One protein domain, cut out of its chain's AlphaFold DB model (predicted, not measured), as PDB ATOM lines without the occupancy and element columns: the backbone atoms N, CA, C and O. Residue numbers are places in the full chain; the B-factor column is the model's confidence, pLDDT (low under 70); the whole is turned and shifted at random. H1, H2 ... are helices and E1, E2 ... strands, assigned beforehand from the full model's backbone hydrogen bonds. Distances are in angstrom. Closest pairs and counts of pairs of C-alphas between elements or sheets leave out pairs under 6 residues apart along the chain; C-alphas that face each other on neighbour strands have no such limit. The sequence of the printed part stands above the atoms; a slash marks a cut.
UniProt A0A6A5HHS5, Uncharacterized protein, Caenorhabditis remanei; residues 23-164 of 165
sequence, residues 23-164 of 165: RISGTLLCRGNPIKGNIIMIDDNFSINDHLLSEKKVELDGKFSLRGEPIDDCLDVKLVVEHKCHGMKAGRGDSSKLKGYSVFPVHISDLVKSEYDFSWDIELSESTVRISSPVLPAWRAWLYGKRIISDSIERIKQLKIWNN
ATOM      1  N   ARG A  23     169.193 119.023 213.392       98.00
ATOM      2  CA  ARG A  23     170.427 119.780 213.549       98.00
ATOM      3  C   ARG A  23     171.603 118.913 213.137       98.00
ATOM      4  O   ARG A  23     171.666 117.741 213.485       98.00
ATOM      5  N   ILE A  24     172.540 119.516 212.413       98.38
ATOM      6  CA  ILE A  24     173.856 118.930 212.162       98.38
ATOM      7  C   ILE A  24     174.902 119.900 212.689       98.38
ATOM      8  O   ILE A  24     174.883 121.087 212.352       98.38
ATOM      9  N   SER A  25     175.799 119.421 213.538       98.62
ATOM     10  CA  SER A  25     176.867 120.224 214.130       98.62
ATOM     11  C   SER A  25     178.193 119.481 214.124       98.62
ATOM     12  O   SER A  25     178.219 118.272 213.937       98.62
ATOM     13  N   GLY A  26     179.295 120.204 214.295       98.44
ATOM     14  CA  GLY A  26     180.626 119.607 214.341       98.44
ATOM     15  C   GLY A  26     181.719 120.603 213.994       98.44
ATOM     16  O   GLY A  26     181.522 121.821 214.078       98.44
ATOM     17  N   THR A  27     182.872 120.075 213.592       98.69
ATOM     18  CA  THR A  27     184.069 120.845 213.254       98.69
ATOM     19  C   THR A  27     184.573 120.488 211.857       98.69
ATOM     20  O   THR A  27     184.743 119.320 211.517       98.69
ATOM     21  N   LEU A  28     184.852 121.500 211.034       98.44
ATOM     22  CA  LEU A  28     185.605 121.345 209.794       98.44
ATOM     23  C   LEU A  28     187.093 121.236 210.114       98.44
ATOM     24  O   LEU A  28     187.685 122.167 210.667       98.44
ATOM     25  N   LEU A  29     187.699 120.132 209.697       98.44
ATOM     26  CA  LEU A  29     189.106 119.835 209.899       98.44
ATOM     27  C   LEU A  29     189.841 119.769 208.558       98.44
ATOM     28  O   LEU A  29     189.281 119.444 207.513       98.44
ATOM     29  N   CYS A  30     191.118 120.124 208.579       97.19
ATOM     30  CA  CYS A  30     192.057 119.921 207.492       97.19
ATOM     31  C   CYS A  30     193.356 119.404 208.097       97.19
ATOM     32  O   CYS A  30     194.101 120.162 208.728       97.19
ATOM     33  N   ARG A  31     193.627 118.113 207.905       96.88
ATOM     34  CA  ARG A  31     194.751 117.400 208.525       96.88
ATOM     35  C   ARG A  31     194.699 117.531 210.050       96.88
ATOM     36  O   ARG A  31     195.675 117.954 210.669       96.88
ATOM     37  N   GLY A  32     193.522 117.289 210.628       97.19
ATOM     38  CA  GLY A  32     193.266 117.377 212.067       97.19
ATOM     39  C   GLY A  32     193.214 118.794 212.650       97.19
ATOM     40  O   GLY A  32     192.966 118.943 213.843       97.19
ATOM     41  N   ASN A  33     193.428 119.845 211.850       98.06
ATOM     42  CA  ASN A  33     193.376 121.230 212.320       98.06
ATOM     43  C   ASN A  33     192.070 121.910 211.898       98.06
ATOM     44  O   ASN A  33     191.693 121.779 210.731       98.06
ATOM     45  N   PRO A  34     191.418 122.694 212.775       98.25
ATOM     46  CA  PRO A  34     190.237 123.458 212.402       98.25
ATOM     47  C   PRO A  34     190.481 124.389 211.213       98.25
ATOM     48  O   PRO A  34     191.542 125.010 211.085       98.25
ATOM     49  N   ILE A  35     189.493 124.496 210.327       97.19
ATOM     50  CA  ILE A  35     189.590 125.331 209.132       97.19
ATOM     51  C   ILE A  35     188.285 126.071 208.840       97.19
ATOM     52  O   ILE A  35     187.188 125.525 208.926       97.19
ATOM     53  N   LYS A  36     188.419 127.325 208.401       97.44
ATOM     54  CA  LYS A  36     187.293 128.112 207.891       97.44
ATOM     55  C   LYS A  36     186.763 127.574 206.563       97.44
ATOM     56  O   LYS A  36     187.522 127.103 205.710       97.44
ATOM     57  N   GLY A  37     185.480 127.787 206.325       96.56
ATOM     58  CA  GLY A  37     184.811 127.343 205.111       96.56
ATOM     59  C   GLY A  37     183.415 127.921 204.989       96.56
ATOM     60  O   GLY A  37     183.029 128.838 205.714       96.56
ATOM     61  N   ASN A  38     182.657 127.390 204.045       97.62
ATOM     62  CA  ASN A  38     181.240 127.679 203.934       97.62
ATOM     63  C   ASN A  38     180.488 126.392 203.633       97.62
ATOM     64  O   ASN A  38     180.869 125.681 202.708       97.62
ATOM     65  N   ILE A  39     179.455 126.096 204.409       98.00
ATOM     66  CA  ILE A  39     178.667 124.874 204.276       98.00
ATOM     67  C   ILE A  39     177.297 125.250 203.737       98.00
ATOM     68  O   ILE A  39     176.621 126.095 204.318       98.00
ATOM     69  N   ILE A  40     176.896 124.610 202.647       96.69
ATOM     70  CA  ILE A  40     175.541 124.659 202.109       96.69
ATOM     71  C   ILE A  40     174.912 123.301 202.405       96.69
ATOM     72  O   ILE A  40     175.429 122.278 201.961       96.69
ATOM     73  N   MET A  41     173.832 123.291 203.171       96.38
ATOM     74  CA  MET A  41     173.036 122.103 203.431       96.38
ATOM     75  C   MET A  41     171.829 122.117 202.509       96.38
ATOM     76  O   MET A  41     171.054 123.079 202.503       96.38
ATOM     77  N   ILE A  42     171.691 121.052 201.738       93.81
ATOM     78  CA  ILE A  42     170.612 120.886 200.775       93.81
ATOM     79  C   ILE A  42     169.891 119.575 201.016       93.81
ATOM     80  O   ILE A  42     170.464 118.643 201.584       93.81
ATOM     81  N   ASP A  43     168.662 119.534 200.539       91.25
ATOM     82  CA  ASP A  43     167.967 118.301 200.220       91.25
ATOM     83  C   ASP A  43     168.054 118.086 198.702       91.25
ATOM     84  O   ASP A  43     167.733 119.003 197.943       91.25
ATOM     85  N   ASP A  44     168.567 116.941 198.255       86.19
ATOM     86  CA  ASP A  44     168.882 116.634 196.852       86.19
ATOM     87  C   ASP A  44     167.901 115.612 196.250       86.19
ATOM     88  O   ASP A  44     168.267 114.504 195.853       86.19
ATOM     89  N   ASN A  45     166.625 115.994 196.175       74.75
ATOM     90  CA  ASN A  45     165.525 115.161 195.674       74.75
ATOM     91  C   ASN A  45     165.395 115.155 194.129       74.75
ATOM     92  O   ASN A  45     164.284 115.168 193.595       74.75
ATOM     93  N   PHE A  46     166.516 115.100 193.398       55.84
ATOM     94  CA  PHE A  46     166.610 115.119 191.929       55.84
ATOM     95  C   PHE A  46     165.898 116.315 191.238       55.84
ATOM     96  O   PHE A  46     164.712 116.299 190.907       55.84
ATOM     97  N   SER A  47     166.705 117.311 190.847       55.44
ATOM     98  CA  SER A  47     166.500 118.349 189.814       55.44
ATOM     99  C   SER A  47     165.408 119.403 190.056       55.44
ATOM    100  O   SER A  47     165.695 120.606 189.979       55.44
ATOM    101  N   ILE A  48     164.160 119.020 190.325       53.31
ATOM    102  CA  ILE A  48     163.070 120.001 190.497       53.31
ATOM    103  C   ILE A  48     162.818 120.346 191.961       53.31
ATOM    104  O   ILE A  48     162.552 121.516 192.245       53.31
ATOM    105  N   ASN A  49     163.062 119.412 192.877       59.00
ATOM    106  CA  ASN A  49     162.756 119.582 194.299       59.00
ATOM    107  C   ASN A  49     163.982 119.871 195.170       59.00
ATOM    108  O   ASN A  49     163.820 120.095 196.367       59.00
ATOM    109  N   ASP A  50     165.185 119.936 194.581       73.38
ATOM    110  CA  ASP A  50     166.377 120.298 195.346       73.38
ATOM    111  C   ASP A  50     166.169 121.670 195.984       73.38
ATOM    112  O   ASP A  50     165.909 122.661 195.277       73.38
ATOM    113  N   HIS A  51     166.282 121.728 197.307       82.44
ATOM    114  CA  HIS A  51     166.023 122.941 198.060       82.44
ATOM    115  C   HIS A  51     167.106 123.213 199.098       82.44
ATOM    116  O   HIS A  51     167.754 122.327 199.659       82.44
ATOM    117  N   LEU A  52     167.333 124.506 199.320       90.25
ATOM    118  CA  LEU A  52     168.271 124.986 200.318       90.25
ATOM    119  C   LEU A  52     167.654 124.848 201.706       90.25
ATOM    120  O   LEU A  52     166.793 125.649 202.073       90.25
ATOM    121  N   LEU A  53     168.189 123.933 202.507       92.25
ATOM    122  CA  LEU A  53     167.840 123.833 203.918       92.25
ATOM    123  C   LEU A  53     168.493 124.986 204.694       92.25
ATOM    124  O   LEU A  53     167.816 125.823 205.299       92.25
ATOM    125  N   SER A  54     169.823 125.091 204.626       94.00
ATOM    126  CA  SER A  54     170.578 126.099 205.378       94.00
ATOM    127  C   SER A  54     171.949 126.389 204.770       94.00
ATOM    128  O   SER A  54     172.501 125.581 204.030       94.00
ATOM    129  N   GLU A  55     172.531 127.532 205.118       95.88
ATOM    130  CA  GLU A  55     173.911 127.876 204.783       95.88
ATOM    131  C   GLU A  55     174.610 128.454 206.016       95.88
ATOM    132  O   GLU A  55     174.036 129.241 206.772       95.88
ATOM    133  N   LYS A  56     175.874 128.073 206.220       97.06
ATOM    134  CA  LYS A  56     176.691 128.552 207.332       97.06
ATOM    135  C   LYS A  56     178.111 128.854 206.882       97.06
ATOM    136  O   LYS A  56     178.861 127.961 206.489       97.06
ATOM    137  N   LYS A  57     178.518 130.106 207.088       97.88
ATOM    138  CA  LYS A  57     179.929 130.489 207.081       97.88
ATOM    139  C   LYS A  57     180.595 129.990 208.364       97.88
ATOM    140  O   LYS A  57     180.139 130.305 209.464       97.88
ATOM    141  N   VAL A  58     181.660 129.214 208.195       98.00
ATOM    142  CA  VAL A  58     182.468 128.634 209.270       98.00
ATOM    143  C   VAL A  58     183.729 129.466 209.430       98.00
ATOM    144  O   VAL A  58     184.427 129.736 208.448       98.00
ATOM    145  N   GLU A  59     184.005 129.893 210.657       97.62
ATOM    146  CA  GLU A  59     185.152 130.738 210.979       97.62
ATOM    147  C   GLU A  59     186.392 129.890 211.320       97.62
ATOM    148  O   GLU A  59     186.452 128.693 211.043       97.62
ATOM    149  N   LEU A  60     187.446 130.526 211.834       96.31
ATOM    150  CA  LEU A  60     188.750 129.887 212.050       96.31
ATOM    151  C   LEU A  60     188.743 128.768 213.101       96.31
ATOM    152  O   LEU A  60     189.653 127.948 213.094       96.31
ATOM    153  N   ASP A  61     187.741 128.727 213.977       97.69
ATOM    154  CA  ASP A  61     187.564 127.653 214.957       97.69
ATOM    155  C   ASP A  61     187.006 126.361 214.339       97.69
ATOM    156  O   ASP A  61     186.922 125.347 215.028       97.69
ATOM    157  N   GLY A  62     186.625 126.393 213.055       98.00
ATOM    158  CA  GLY A  62     186.092 125.257 212.309       98.00
ATOM    159  C   GLY A  62     184.684 124.834 212.727       98.00
ATOM    160  O   GLY A  62     184.110 123.962 212.081       98.00
ATOM    161  N   LYS A  63     184.097 125.431 213.768       98.56
ATOM    162  CA  LYS A  63     182.842 124.952 214.351       98.56
ATOM    163  C   LYS A  63     181.642 125.371 213.518       98.56
ATOM    164  O   LYS A  63     181.539 126.511 213.055       98.56
ATOM    165  N   PHE A  64     180.681 124.469 213.382       98.56
ATOM    166  CA  PHE A  64     179.430 124.745 212.693       98.56
ATOM    167  C   PHE A  64     178.226 124.121 213.398       98.56
ATOM    168  O   PHE A  64     178.326 123.142 214.131       98.56
ATOM    169  N   SER A  65     177.065 124.724 213.154       98.12
ATOM    170  CA  SER A  65     175.758 124.161 213.471       98.12
ATOM    171  C   SER A  65     174.771 124.667 212.425       98.12
ATOM    172  O   SER A  65     174.670 125.875 212.188       98.12
ATOM    173  N   LEU A  66     174.110 123.727 211.764       97.88
ATOM    174  CA  LEU A  66     173.116 123.923 210.719       97.88
ATOM    175  C   LEU A  66     171.795 123.341 211.209       97.88
ATOM    176  O   LEU A  66     171.777 122.289 211.847       97.88
ATOM    177  N   ARG A  67     170.694 124.022 210.900       96.69
ATOM    178  CA  ARG A  67     169.336 123.544 211.171       96.69
ATOM    179  C   ARG A  67     168.665 123.209 209.848       96.69
ATOM    180  O   ARG A  67     168.685 124.041 208.944       96.69
ATOM    181  N   GLY A  68     168.115 122.008 209.746       92.38
ATOM    182  CA  GLY A  68     167.354 121.542 208.597       92.38
ATOM    183  C   GLY A  68     165.867 121.575 208.894       92.38
ATOM    184  O   GLY A  68     165.433 121.166 209.973       92.38
ATOM    185  N   GLU A  69     165.108 122.095 207.941       89.00
ATOM    186  CA  GLU A  69     163.651 122.109 207.956       89.00
ATOM    187  C   GLU A  69     163.180 121.439 206.667       89.00
ATOM    188  O   GLU A  69     163.212 122.083 205.620       89.00
ATOM    189  N   PRO A  70     162.864 120.135 206.724       85.19
ATOM    190  CA  PRO A  70     162.352 119.412 205.570       85.19
ATOM    191  C   PRO A  70     160.967 119.942 205.182       85.19
ATOM    192  O   PRO A  70     160.154 120.263 206.052       85.19
ATOM    193  N   ILE A  71     160.711 120.033 203.878       77.44
ATOM    194  CA  ILE A  71     159.481 120.616 203.310       77.44
ATOM    195  C   ILE A  71     158.621 119.535 202.623       77.44
ATOM    196  O   ILE A  71     157.453 119.761 202.319       77.44
ATOM    197  N   ASP A  72     159.173 118.342 202.409       74.19
ATOM    198  CA  ASP A  72     158.544 117.205 201.745       74.19
ATOM    199  C   ASP A  72     158.816 115.876 202.486       74.19
ATOM    200  O   ASP A  72     159.484 115.813 203.519       74.19
ATOM    201  N   ASP A  73     158.230 114.791 201.976       74.25
ATOM    202  CA  ASP A  73     158.307 113.451 202.576       74.25
ATOM    203  C   ASP A  73     159.555 112.651 202.167       74.25
ATOM    204  O   ASP A  73     159.745 111.508 202.602       74.25
ATOM    205  N   CYS A  74     160.405 113.239 201.328       80.81
ATOM    206  CA  CYS A  74     161.668 112.682 200.862       80.81
ATOM    207  C   CYS A  74     162.803 113.532 201.427       80.81
ATOM    208  O   CYS A  74     162.685 114.741 201.447       80.81
ATOM    209  N   LEU A  75     163.893 112.922 201.891       86.56
ATOM    210  CA  LEU A  75     164.992 113.676 202.492       86.56
ATOM    211  C   LEU A  75     166.340 113.063 202.093       86.56
ATOM    212  O   LEU A  75     166.755 112.060 202.672       86.56
ATOM    213  N   ASP A  76     167.037 113.661 201.127       91.12
ATOM    214  CA  ASP A  76     168.413 113.324 200.733       91.12
ATOM    215  C   ASP A  76     169.366 114.462 201.126       91.12
ATOM    216  O   ASP A  76     169.718 115.337 200.330       91.12
ATOM    217  N   VAL A  77     169.783 114.472 202.396       94.38
ATOM    218  CA  VAL A  77     170.608 115.559 202.937       94.38
ATOM    219  C   VAL A  77     172.041 115.470 202.424       94.38
ATOM    220  O   VAL A  77     172.743 114.476 202.630       94.38
ATOM    221  N   LYS A  78     172.535 116.572 201.853       95.81
ATOM    222  CA  LYS A  78     173.948 116.733 201.482       95.81
ATOM    223  C   LYS A  78     174.525 118.014 202.060       95.81
ATOM    224  O   LYS A  78     173.918 119.082 201.995       95.81
ATOM    225  N   LEU A  79     175.746 117.914 202.584       97.50
ATOM    226  CA  LEU A  79     176.570 119.058 202.956       97.50
ATOM    227  C   LEU A  79     177.571 119.335 201.840       97.50
ATOM    228  O   LEU A  79     178.449 118.524 201.545       97.50
ATOM    229  N   VAL A  80     177.463 120.509 201.232       97.06
ATOM    230  CA  VAL A  80     178.427 121.006 200.253       97.06
ATOM    231  C   VAL A  80     179.332 122.017 200.931       97.06
ATOM    232  O   VAL A  80     178.912 123.121 201.274       97.06
ATOM    233  N   VAL A  81     180.587 121.631 201.136       97.69
ATOM    234  CA  VAL A  81     181.564 122.418 201.889       97.69
ATOM    235  C   VAL A  81     182.524 123.083 200.919       97.69
ATOM    236  O   VAL A  81     183.283 122.406 200.239       97.69
ATOM    237  N   GLU A  82     182.526 124.411 200.870       96.56
ATOM    238  CA  GLU A  82     183.493 125.229 200.139       96.56
ATOM    239  C   GLU A  82     184.698 125.560 201.035       96.56
ATOM    240  O   GLU A  82     184.553 126.191 202.084       96.56
ATOM    241  N   HIS A  83     185.908 125.180 200.619       95.00
ATOM    242  CA  HIS A  83     187.115 125.301 201.440       95.00
ATOM    243  C   HIS A  83     188.400 125.500 200.620       95.00
ATOM    244  O   HIS A  83     188.424 125.450 199.389       95.00
ATOM    245  N   LYS A  84     189.511 125.751 201.331       93.50
ATOM    246  CA  LYS A  84     190.864 125.903 200.754       93.50
ATOM    247  C   LYS A  84     191.873 124.838 201.208       93.50
ATOM    248  O   LYS A  84     193.052 124.978 200.893       93.50
ATOM    249  N   CYS A  85     191.434 123.788 201.914       93.81
ATOM    250  CA  CYS A  85     192.313 122.741 202.474       93.81
ATOM    251  C   CYS A  85     193.314 122.163 201.449       93.81
ATOM    252  O   CYS A  85     194.508 122.081 201.719       93.81
ATOM    253  N   HIS A  86     192.852 121.871 200.231       89.00
ATOM    254  CA  HIS A  86     193.667 121.261 199.177       89.00
ATOM    255  C   HIS A  86     194.592 122.235 198.424       89.00
ATOM    256  O   HIS A  86     195.401 121.809 197.605       89.00
ATOM    257  N   GLY A  87     194.494 123.546 198.678       81.19
ATOM    258  CA  GLY A  87     195.404 124.535 198.095       81.19
ATOM    259  C   GLY A  87     195.442 124.555 196.562       81.19
ATOM    260  O   GLY A  87     196.513 124.780 195.999       81.19
ATOM    261  N   MET A  88     194.300 124.321 195.904       79.44
ATOM    262  CA  MET A  88     194.165 124.329 194.442       79.44
ATOM    263  C   MET A  88     194.727 125.621 193.827       79.44
ATOM    264  O   MET A  88     194.565 126.702 194.395       79.44
ATOM    265  N   LYS A  89     195.370 125.516 192.659       76.81
ATOM    266  CA  LYS A  89     195.974 126.645 191.931       76.81
ATOM    267  C   LYS A  89     195.429 126.729 190.509       76.81
ATOM    268  O   LYS A  89     195.217 125.695 189.876       76.81
ATOM    269  N   ALA A  90     195.252 127.946 190.002       65.69
ATOM    270  CA  ALA A  90     194.924 128.189 188.600       65.69
ATOM    271  C   ALA A  90     196.208 128.149 187.747       65.69
ATOM    272  O   ALA A  90     196.870 129.159 187.543       65.69
ATOM    273  N   GLY A  91     196.590 126.965 187.262       64.94
ATOM    274  CA  GLY A  91     197.706 126.817 186.318       64.94
ATOM    275  C   GLY A  91     199.104 127.164 186.867       64.94
ATOM    276  O   GLY A  91     199.313 127.383 188.063       64.94
ATOM    277  N   ARG A  92     200.106 127.154 185.974       55.03
ATOM    278  CA  ARG A  92     201.494 127.543 186.288       55.03
ATOM    279  C   ARG A  92     201.595 129.072 186.317       55.03
ATOM    280  O   ARG A  92     201.633 129.686 185.260       55.03
ATOM    281  N   GLY A  93     201.679 129.665 187.507       60.19
ATOM    282  CA  GLY A  93     202.051 131.079 187.681       60.19
ATOM    283  C   GLY A  93     201.118 131.905 188.565       60.19
ATOM    284  O   GLY A  93     201.545 132.943 189.059       60.19
ATOM    285  N   ASP A  94     199.895 131.439 188.832       60.31
ATOM    286  CA  ASP A  94     198.986 132.128 189.749       60.31
ATOM    287  C   ASP A  94     199.260 131.713 191.208       60.31
ATOM    288  O   ASP A  94     199.256 130.530 191.569       60.31
ATOM    289  N   SER A  95     199.536 132.701 192.060       60.00
ATOM    290  CA  SER A  95     199.728 132.524 193.502       60.00
ATOM    291  C   SER A  95     198.399 132.456 194.265       60.00
ATOM    292  O   SER A  95     198.380 132.109 195.452       60.00
ATOM    293  N   SER A  96     197.275 132.742 193.598       66.50
ATOM    294  CA  SER A  96     195.952 132.713 194.201       66.50
ATOM    295  C   SER A  96     195.487 131.267 194.444       66.50
ATOM    296  O   SER A  96     195.330 130.444 193.542       66.50
ATOM    297  N   LYS A  97     195.290 130.914 195.724       71.81
ATOM    298  CA  LYS A  97     194.683 129.628 196.097       71.81
ATOM    299  C   LYS A  97     193.194 129.664 195.756       71.81
ATOM    300  O   LYS A  97     192.431 130.376 196.435       71.81
ATOM    301  N   LEU A  98     192.802 128.873 194.760       83.75
ATOM    302  CA  LEU A  98     191.414 128.630 194.388       83.75
ATOM    303  C   LEU A  98     190.672 127.947 195.539       83.75
ATOM    304  O   LEU A  98     191.240 127.165 196.307       83.75
ATOM    305  N   LYS A  99     189.385 128.267 195.661       88.50
ATOM    306  CA  LYS A  99     188.475 127.503 196.510       88.50
ATOM    307  C   LYS A  99     188.010 126.273 195.742       88.50
ATOM    308  O   LYS A  99     187.692 126.368 194.554       88.50
ATOM    309  N   GLY A 100     187.979 125.154 196.443       92.62
ATOM    310  CA  GLY A 100     187.288 123.963 195.991       92.62
ATOM    311  C   GLY A 100     186.092 123.670 196.884       92.62
ATOM    312  O   GLY A 100     185.930 124.295 197.937       92.62
ATOM    313  N   TYR A 101     185.267 122.722 196.467       95.75
ATOM    314  CA  TYR A 101     184.201 122.185 197.290       95.75
ATOM    315  C   TYR A 101     184.215 120.664 197.318       95.75
ATOM    316  O   TYR A 101     184.595 120.015 196.341       95.75
ATOM    317  N   SER A 102     183.773 120.132 198.451       96.56
ATOM    318  CA  SER A 102     183.538 118.711 198.697       96.56
ATOM    319  C   SER A 102     182.057 118.501 199.006       96.56
ATOM    320  O   SER A 102     181.401 119.412 199.513       96.56
ATOM    321  N   VAL A 103     181.530 117.321 198.689       96.62
ATOM    322  CA  VAL A 103     180.128 116.955 198.932       96.62
ATOM    323  C   VAL A 103     180.093 115.769 199.880       96.62
ATOM    324  O   VAL A 103     180.779 114.777 199.645       96.62
ATOM    325  N   PHE A 104     179.287 115.882 200.927       97.06
ATOM    326  CA  PHE A 104     179.163 114.896 201.986       97.06
ATOM    327  C   PHE A 104     177.692 114.493 202.133       97.06
ATOM    328  O   PHE A 104     176.892 115.320 202.576       97.06
ATOM    329  N   PRO A 105     177.309 113.269 201.735       96.00
ATOM    330  CA  PRO A 105     175.965 112.771 201.992       96.00
ATOM    331  C   PRO A 105     175.786 112.509 203.489       96.00
ATOM    332  O   PRO A 105     176.691 111.997 204.146       96.00
ATOM    333  N   VAL A 106     174.619 112.856 204.017       95.81
ATOM    334  CA  VAL A 106     174.218 112.563 205.394       95.81
ATOM    335  C   VAL A 106     173.147 111.489 205.333       95.81
ATOM    336  O   VAL A 106     172.077 111.690 204.760       95.81
ATOM    337  N   HIS A 107     173.423 110.329 205.920       94.38
ATOM    338  CA  HIS A 107     172.455 109.246 205.913       94.38
ATOM    339  C   HIS A 107     171.326 109.524 206.906       94.38
ATOM    340  O   HIS A 107     171.563 109.806 208.080       94.38
ATOM    341  N   ILE A 108     170.079 109.351 206.456       92.00
ATOM    342  CA  ILE A 108     168.884 109.488 207.305       92.00
ATOM    343  C   ILE A 108     168.993 108.598 208.551       92.00
ATOM    344  O   ILE A 108     168.581 108.998 209.635       92.00
ATOM    345  N   SER A 109     169.586 107.406 208.427       94.44
ATOM    346  CA  SER A 109     169.793 106.509 209.567       94.44
ATOM    347  C   SER A 109     170.611 107.140 210.689       94.44
ATOM    348  O   SER A 109     170.371 106.820 211.849       94.44
ATOM    349  N   ASP A 110     171.565 108.008 210.359       96.06
ATOM    350  CA  ASP A 110     172.423 108.653 211.351       96.06
ATOM    351  C   ASP A 110     171.662 109.769 212.064       96.06
ATOM    352  O   ASP A 110     171.722 109.843 213.288       96.06
ATOM    353  N   LEU A 111     170.836 110.525 211.326       94.88
ATOM    354  CA  LEU A 111     169.891 111.485 211.906       94.88
ATOM    355  C   LEU A 111     168.899 110.795 212.851       94.88
ATOM    356  O   LEU A 111     168.675 111.262 213.960       94.88
ATOM    357  N   VAL A 112     168.317 109.664 212.440       94.00
ATOM    358  CA  VAL A 112     167.347 108.923 213.264       94.00
ATOM    359  C   VAL A 112     168.005 108.375 214.532       94.00
ATOM    360  O   VAL A 112     167.438 108.492 215.615       94.00
ATOM    361  N   LYS A 113     169.209 107.799 214.422       96.44
ATOM    362  CA  LYS A 113     169.959 107.274 215.576       96.44
ATOM    363  C   LYS A 113     170.371 108.363 216.563       96.44
ATOM    364  O   LYS A 113     170.525 108.061 217.741       96.44
ATOM    365  N   SER A 114     170.574 109.590 216.090       96.06
ATOM    366  CA  SER A 114     170.955 110.734 216.916       96.06
ATOM    367  C   SER A 114     169.759 111.566 217.383       96.06
ATOM    368  O   SER A 114     169.946 112.719 217.762       96.06
ATOM    369  N   GLU A 115     168.532 111.041 217.284       95.94
ATOM    370  CA  GLU A 115     167.304 111.774 217.628       95.94
ATOM    371  C   GLU A 115     167.217 113.148 216.933       95.94
ATOM    372  O   GLU A 115     166.745 114.133 217.495       95.94
ATOM    373  N   TYR A 116     167.684 113.212 215.683       95.50
ATOM    374  CA  TYR A 116     167.732 114.404 214.833       95.50
ATOM    375  C   TYR A 116     168.662 115.532 215.325       95.50
ATOM    376  O   TYR A 116     168.637 116.626 214.760       95.50
ATOM    377  N   ASP A 117     169.541 115.268 216.298       97.50
ATOM    378  CA  ASP A 117     170.668 116.137 216.670       97.50
ATOM    379  C   ASP A 117     172.006 115.438 216.381       97.50
ATOM    380  O   ASP A 117     172.578 114.733 217.212       97.50
ATOM    381  N   PHE A 118     172.474 115.561 215.139       98.12
ATOM    382  CA  PHE A 118     173.619 114.815 214.629       98.12
ATOM    383  C   PHE A 118     174.926 115.600 214.787       98.12
ATOM    384  O   PHE A 118     175.069 116.723 214.292       98.12
ATOM    385  N   SER A 119     175.907 114.992 215.455       98.25
ATOM    386  CA  SER A 119     177.254 115.546 215.623       98.25
ATOM    387  C   SER A 119     178.244 114.829 214.708       98.25
ATOM    388  O   SER A 119     178.387 113.608 214.786       98.25
ATOM    389  N   TRP A 120     178.924 115.582 213.845       97.69
ATOM    390  CA  TRP A 120     179.835 115.054 212.840       97.69
ATOM    391  C   TRP A 120     180.991 116.009 212.527       97.69
ATOM    392  O   TRP A 120     180.807 117.068 211.922       97.69
ATOM    393  N   ASP A 121     182.208 115.599 212.888       98.06
ATOM    394  CA  ASP A 121     183.436 116.264 212.450       98.06
ATOM    395  C   ASP A 121     183.815 115.828 211.027       98.06
ATOM    396  O   ASP A 121     183.826 114.640 210.699       98.06
ATOM    397  N   ILE A 122     184.146 116.801 210.176       98.00
ATOM    398  CA  ILE A 122     184.384 116.591 208.745       98.00
ATOM    399  C   ILE A 122     185.855 116.853 208.430       98.00
ATOM    400  O   ILE A 122     186.308 118.000 208.443       98.00
ATOM    401  N   GLU A 123     186.592 115.798 208.083       97.75
ATOM    402  CA  GLU A 123     187.981 115.893 207.630       97.75
ATOM    403  C   GLU A 123     188.050 116.154 206.116       97.75
ATOM    404  O   GLU A 123     187.723 115.312 205.282       97.75
ATOM    405  N   LEU A 124     188.487 117.362 205.752       96.94
ATOM    406  CA  LEU A 124     188.509 117.862 204.376       96.94
ATOM    407  C   LEU A 124     189.783 117.509 203.611       96.94
ATOM    408  O   LEU A 124     189.895 117.895 202.450       96.94
ATOM    409  N   SER A 125     190.788 116.898 204.241       94.50
ATOM    410  CA  SER A 125     192.020 116.501 203.546       94.50
ATOM    411  C   SER A 125     191.913 115.151 202.835       94.50
ATOM    412  O   SER A 125     192.686 114.905 201.912       94.50
ATOM    413  N   GLU A 126     190.937 114.326 203.214       92.44
ATOM    414  CA  GLU A 126     190.683 113.002 202.629       92.44
ATOM    415  C   GLU A 126     189.542 113.021 201.596       92.44
ATOM    416  O   GLU A 126     189.270 112.024 200.927       92.44
ATOM    417  N   SER A 127     188.869 114.163 201.439       93.06
ATOM    418  CA  SER A 127     187.703 114.299 200.572       93.06
ATOM    419  C   SER A 127     188.066 114.584 199.114       93.06
ATOM    420  O   SER A 127     189.049 115.253 198.792       93.06
ATOM    421  N   THR A 128     187.210 114.135 198.193       93.06
ATOM    422  CA  THR A 128     187.314 114.525 196.782       93.06
ATOM    423  C   THR A 128     186.900 115.982 196.604       93.06
ATOM    424  O   THR A 128     185.796 116.359 197.001       93.06
ATOM    425  N   VAL A 129     187.737 116.784 195.942       93.50
ATOM    426  CA  VAL A 129     187.489 118.219 195.749       93.50
ATOM    427  C   VAL A 129     187.263 118.563 194.284       93.50
ATOM    428  O   VAL A 129     188.011 118.144 193.401       93.50
ATOM    429  N   ARG A 130     186.264 119.409 194.034       92.94
ATOM    430  CA  ARG A 130     185.991 120.043 192.738       92.94
ATOM    431  C   ARG A 130     186.255 121.541 192.821       92.94
ATOM    432  O   ARG A 130     186.166 122.126 193.893       92.94
ATOM    433  N   ILE A 131     186.572 122.185 191.702       90.81
ATOM    434  CA  ILE A 131     186.785 123.641 191.675       90.81
ATOM    435  C   ILE A 131     185.444 124.350 191.904       90.81
ATOM    436  O   ILE A 131     184.461 124.043 191.233       90.81
ATOM    437  N   SER A 132     185.400 125.313 192.830       89.88
ATOM    438  CA  SER A 132     184.156 126.021 193.165       89.88
ATOM    439  C   SER A 132     183.678 126.951 192.060       89.88
ATOM    440  O   SER A 132     182.489 126.988 191.768       89.88
ATOM    441  N   SER A 133     184.575 127.712 191.436       87.25
ATOM    442  CA  SER A 133     184.200 128.650 190.375       87.25
ATOM    443  C   SER A 133     184.208 127.968 189.001       87.25
ATOM    444  O   SER A 133     185.188 127.284 188.700       87.25
ATOM    445  N   PRO A 134     183.180 128.156 188.148       86.44
ATOM    446  CA  PRO A 134     181.984 128.999 188.332       86.44
ATOM    447  C   PRO A 134     180.758 128.249 188.888       86.44
ATOM    448  O   PRO A 134     179.717 128.858 189.131       86.44
ATOM    449  N   VAL A 135     180.864 126.931 189.063       87.56
ATOM    450  CA  VAL A 135     179.722 126.029 189.282       87.56
ATOM    451  C   VAL A 135     179.004 126.303 190.603       87.56
ATOM    452  O   VAL A 135     177.789 126.484 190.620       87.56
ATOM    453  N   LEU A 136     179.743 126.363 191.711       90.19
ATOM    454  CA  LEU A 136     179.163 126.477 193.046       90.19
ATOM    455  C   LEU A 136     178.442 127.820 193.271       90.19
ATOM    456  O   LEU A 136     177.330 127.788 193.791       90.19
ATOM    457  N   PRO A 137     178.988 128.992 192.874       90.44
ATOM    458  CA  PRO A 137     178.252 130.255 192.959       90.44
ATOM    459  C   PRO A 137     176.964 130.273 192.131       90.44
ATOM    460  O   PRO A 137     175.940 130.741 192.623       90.44
ATOM    461  N   ALA A 138     177.000 129.752 190.899       89.94
ATOM    462  CA  ALA A 138     175.823 129.704 190.032       89.94
ATOM    463  C   ALA A 138     174.728 128.807 190.625       89.94
ATOM    464  O   ALA A 138     173.566 129.205 190.707       89.94
ATOM    465  N   TRP A 139     175.109 127.626 191.110       89.19
ATOM    466  CA  TRP A 139     174.183 126.701 191.753       89.19
ATOM    467  C   TRP A 139     173.637 127.245 193.079       89.19
ATOM    468  O   TRP A 139     172.436 127.168 193.319       89.19
ATOM    469  N   ARG A 140     174.476 127.903 193.895       90.88
ATOM    470  CA  ARG A 140     174.029 128.614 195.103       90.88
ATOM    471  C   ARG A 140     172.967 129.660 194.755       90.88
ATOM    472  O   ARG A 140     171.912 129.669 195.376       90.88
ATOM    473  N   ALA A 141     173.206 130.502 193.749       90.62
ATOM    474  CA  ALA A 141     172.234 131.508 193.315       90.62
ATOM    475  C   ALA A 141     170.899 130.879 192.873       90.62
ATOM    476  O   ALA A 141     169.833 131.385 193.220       90.62
ATOM    477  N   TRP A 142     170.952 129.749 192.164       89.19
ATOM    478  CA  TRP A 142     169.762 129.004 191.754       89.19
ATOM    479  C   TRP A 142     168.973 128.436 192.946       89.19
ATOM    480  O   TRP A 142     167.756 128.613 193.004       89.19
ATOM    481  N   LEU A 143     169.652 127.839 193.935       88.94
ATOM    482  CA  LEU A 143     169.033 127.327 195.167       88.94
ATOM    483  C   LEU A 143     168.321 128.438 195.961       88.94
ATOM    484  O   LEU A 143     167.191 128.258 196.416       88.94
ATOM    485  N   TYR A 144     168.949 129.609 196.084       89.12
ATOM    486  CA  TYR A 144     168.319 130.774 196.714       89.12
ATOM    487  C   TYR A 144     167.112 131.283 195.926       89.12
ATOM    488  O   TYR A 144     166.091 131.613 196.525       89.12
ATOM    489  N   GLY A 145     167.208 131.317 194.594       87.75
ATOM    490  CA  GLY A 145     166.087 131.683 193.730       87.75
ATOM    491  C   GLY A 145     164.871 130.787 193.962       87.75
ATOM    492  O   GLY A 145     163.767 131.292 194.161       87.75
ATOM    493  N   LYS A 146     165.079 129.465 194.029       84.88
ATOM    494  CA  LYS A 146     164.017 128.503 194.360       84.88
ATOM    495  C   LYS A 146     163.391 128.765 195.727       84.88
ATOM    496  O   LYS A 146     162.168 128.814 195.827       84.88
ATOM    497  N   ARG A 147     164.214 128.972 196.759       83.75
ATOM    498  CA  ARG A 147     163.733 129.227 198.122       83.75
ATOM    499  C   ARG A 147     162.847 130.470 198.192       83.75
ATOM    500  O   ARG A 147     161.747 130.403 198.718       83.75
ATOM    501  N   ILE A 148     163.278 131.576 197.583       85.56
ATOM    502  CA  ILE A 148     162.498 132.824 197.546       85.56
ATOM    503  C   ILE A 148     161.132 132.606 196.879       85.56
ATOM    504  O   ILE A 148     160.121 133.120 197.363       85.56
ATOM    505  N   ILE A 149     161.088 131.850 195.778       83.38
ATOM    506  CA  ILE A 149     159.838 131.542 195.075       83.38
ATOM    507  C   ILE A 149     158.923 130.688 195.965       83.38
ATOM    508  O   ILE A 149     157.745 131.020 196.094       83.38
ATOM    509  N   SER A 150     159.457 129.651 196.620       80.25
ATOM    510  CA  SER A 150     158.694 128.791 197.540       80.25
ATOM    511  C   SER A 150     158.100 129.582 198.711       80.25
ATOM    512  O   SER A 150     156.880 129.606 198.887       80.25
ATOM    513  N   ASP A 151     158.938 130.342 199.425       79.44
ATOM    514  CA  ASP A 151     158.533 131.181 200.559       79.44
ATOM    515  C   ASP A 151     157.466 132.217 200.153       79.44
ATOM    516  O   ASP A 151     156.592 132.582 200.942       79.44
ATOM    517  N   SER A 152     157.525 132.721 198.916       82.25
ATOM    518  CA  SER A 152     156.531 133.665 198.390       82.25
ATOM    519  C   SER A 152     155.191 132.984 198.105       82.25
ATOM    520  O   SER A 152     154.139 133.541 198.431       82.25
ATOM    521  N   ILE A 153     155.207 131.777 197.530       79.62
ATOM    522  CA  ILE A 153     153.998 130.987 197.262       79.62
ATOM    523  C   ILE A 153     153.295 130.628 198.575       79.62
ATOM    524  O   ILE A 153     152.075 130.781 198.673       79.62
ATOM    525  N   GLU A 154     154.040 130.198 199.595       78.19
ATOM    526  CA  GLU A 154     153.480 129.888 200.914       78.19
ATOM    527  C   GLU A 154     152.815 131.105 201.560       78.19
ATOM    528  O   GLU A 154     151.678 131.008 202.027       78.19
ATOM    529  N   ARG A 155     153.456 132.281 201.510       78.31
ATOM    530  CA  ARG A 155     152.849 133.525 202.013       78.31
ATOM    531  C   ARG A 155     151.549 133.869 201.291       78.31
ATOM    532  O   ARG A 155     150.581 134.254 201.944       78.31
ATOM    533  N   ILE A 156     151.490 133.714 199.966       78.62
ATOM    534  CA  ILE A 156     150.261 133.965 199.192       78.62
ATOM    535  C   ILE A 156     149.156 132.978 199.587       78.62
ATOM    536  O   ILE A 156     148.006 133.388 199.755       78.62
ATOM    537  N   LYS A 157     149.485 131.689 199.768       77.69
ATOM    538  CA  LYS A 157     148.526 130.681 200.251       77.69
ATOM    539  C   LYS A 157     147.963 131.069 201.620       77.69
ATOM    540  O   LYS A 157     146.746 131.062 201.778       77.69
ATOM    541  N   GLN A 158     148.821 131.470 202.559       75.81
ATOM    542  CA  GLN A 158     148.405 131.921 203.891       75.81
ATOM    543  C   GLN A 158     147.458 133.125 203.809       75.81
ATOM    544  O   GLN A 158     146.372 133.088 204.380       75.81
ATOM    545  N   LEU A 159     147.793 134.152 203.022       79.31
ATOM    546  CA  LEU A 159     146.920 135.319 202.834       79.31
ATOM    547  C   LEU A 159     145.559 134.951 202.223       79.31
ATOM    548  O   LEU A 159     144.531 135.495 202.619       79.31
ATOM    549  N   LYS A 160     145.528 134.010 201.272       72.75
ATOM    550  CA  LYS A 160     144.278 133.550 200.650       72.75
ATOM    551  C   LYS A 160     143.400 132.753 201.618       72.75
ATOM    552  O   LYS A 160     142.183 132.864 201.539       72.75
ATOM    553  N   ILE A 161     144.002 131.968 202.514       71.88
ATOM    554  CA  ILE A 161     143.279 131.266 203.584       71.88
ATOM    555  C   ILE A 161     142.679 132.286 204.554       71.88
ATOM    556  O   ILE A 161     141.489 132.211 204.831       71.88
ATOM    557  N   TRP A 162     143.460 133.279 204.991       55.34
ATOM    558  CA  TRP A 162     142.985 134.342 205.886       55.34
ATOM    559  C   TRP A 162     141.868 135.201 205.286       55.34
ATOM    560  O   TRP A 162     140.990 135.634 206.016       55.34
ATOM    561  N   ASN A 163     141.863 135.428 203.970       61.91
ATOM    562  CA  ASN A 163     140.775 136.149 203.299       61.91
ATOM    563  C   ASN A 163     139.492 135.314 203.117       61.91
ATOM    564  O   ASN A 163     138.460 135.875 202.756       61.91
ATOM    565  N   ASN A 164     139.558 133.993 203.303       56.22
ATOM    566  CA  ASN A 164     138.432 133.065 203.159       56.22
ATOM    567  C   ASN A 164     137.870 132.581 204.515       56.22
ATOM    568  O   ASN A 164     136.986 131.721 204.519       56.22
TER     569      ASN A 164
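This is residues 23 to 164 of the 165 residues of an uncharacterized protein of Caenorhabditis remanei (UniProt A0A6A5HHS5). Picture a small sandwich, a four-stranded sheet E3 E2 E5 E6 face to face with a smaller sheet E4 E1 E7; the long helix H2 covers the other face of the larger sheet with its residues 135 to 150, and residues 151 to 164 stick out as an arm. The printed part has 142 residues with two named helices and seven named strands, in the order E1 E2 E3 E4 E5 E6 H1 E7 H2; the class is mixed, helices and strands. The larger sheet is antiparallel throughout, the smaller one mixed. The whole is only just compact, close to loose, with a radius of gyration of the C-alphas of 17.3 A, and is elongated, spanning 64 by 37 by 26 A.

Find C-alpha 23 at (170.427, 119.780, 213.549), where E1 begins; it runs through residue 30, 22.5 A. Next come E2, residues 37 to 43, 19.7 A, and E3, residues 51 to 58, 20.7 A. E4 holds residues 63 to 68, E5 residues 77 to 83 and E6 residues 100 to 105. H1, residues 108 to 113, precedes E7, residues 117 to 119. H2 starts at C-alpha 135 (179.722, 126.029, 189.282) and runs 41.2 A to C-alpha 162 (142.985, 134.342, 205.886).

Look first at the larger sheet, strongly twisted, with E3 and E6 as edge strands. E2 and E3 form a hairpin, with N 41 and O 54 2.8 A apart; E2 and E5 are antiparallel, with N 80 and O 40 at 2.8 A; E5 and E6 form a hairpin, with N 79 and O 104 at 2.8 A. In the smaller sheet, E4 and E1 are antiparallel, N 66 and O 24 at 2.8 A, while E1 and E7 are parallel, N 25 and O 118 at 2.9 A. Between the sheets, the closest C-alphas of E3 and E4 are those of Leu 53 and Gly 68, 5.2 A apart. H2 and the larger sheet make two layers, a helix on one face of a sheet: its height over the sheet is 9.0 A, and on the local plane it runs slantwise to the strands, at 50 degrees to E2. Its closest C-alphas to E3 are Leu 143 and Leu 52, 5.7 A. H1 only grazes the smaller sheet, with residues 110 to 112; H1 and H2 are apart. In both helices every O i to N i+4 pair is within hydrogen-bond range.

The C-alphas of Arg 92 and Asn 164, the two farthest apart, are 65.5 A from each other. The printed part has no cut. The links E5 to E6 and E7 to H2 are long. Look for pLDDT under 70 at residues 46 to 49, 90 to 96 and 162 to 164.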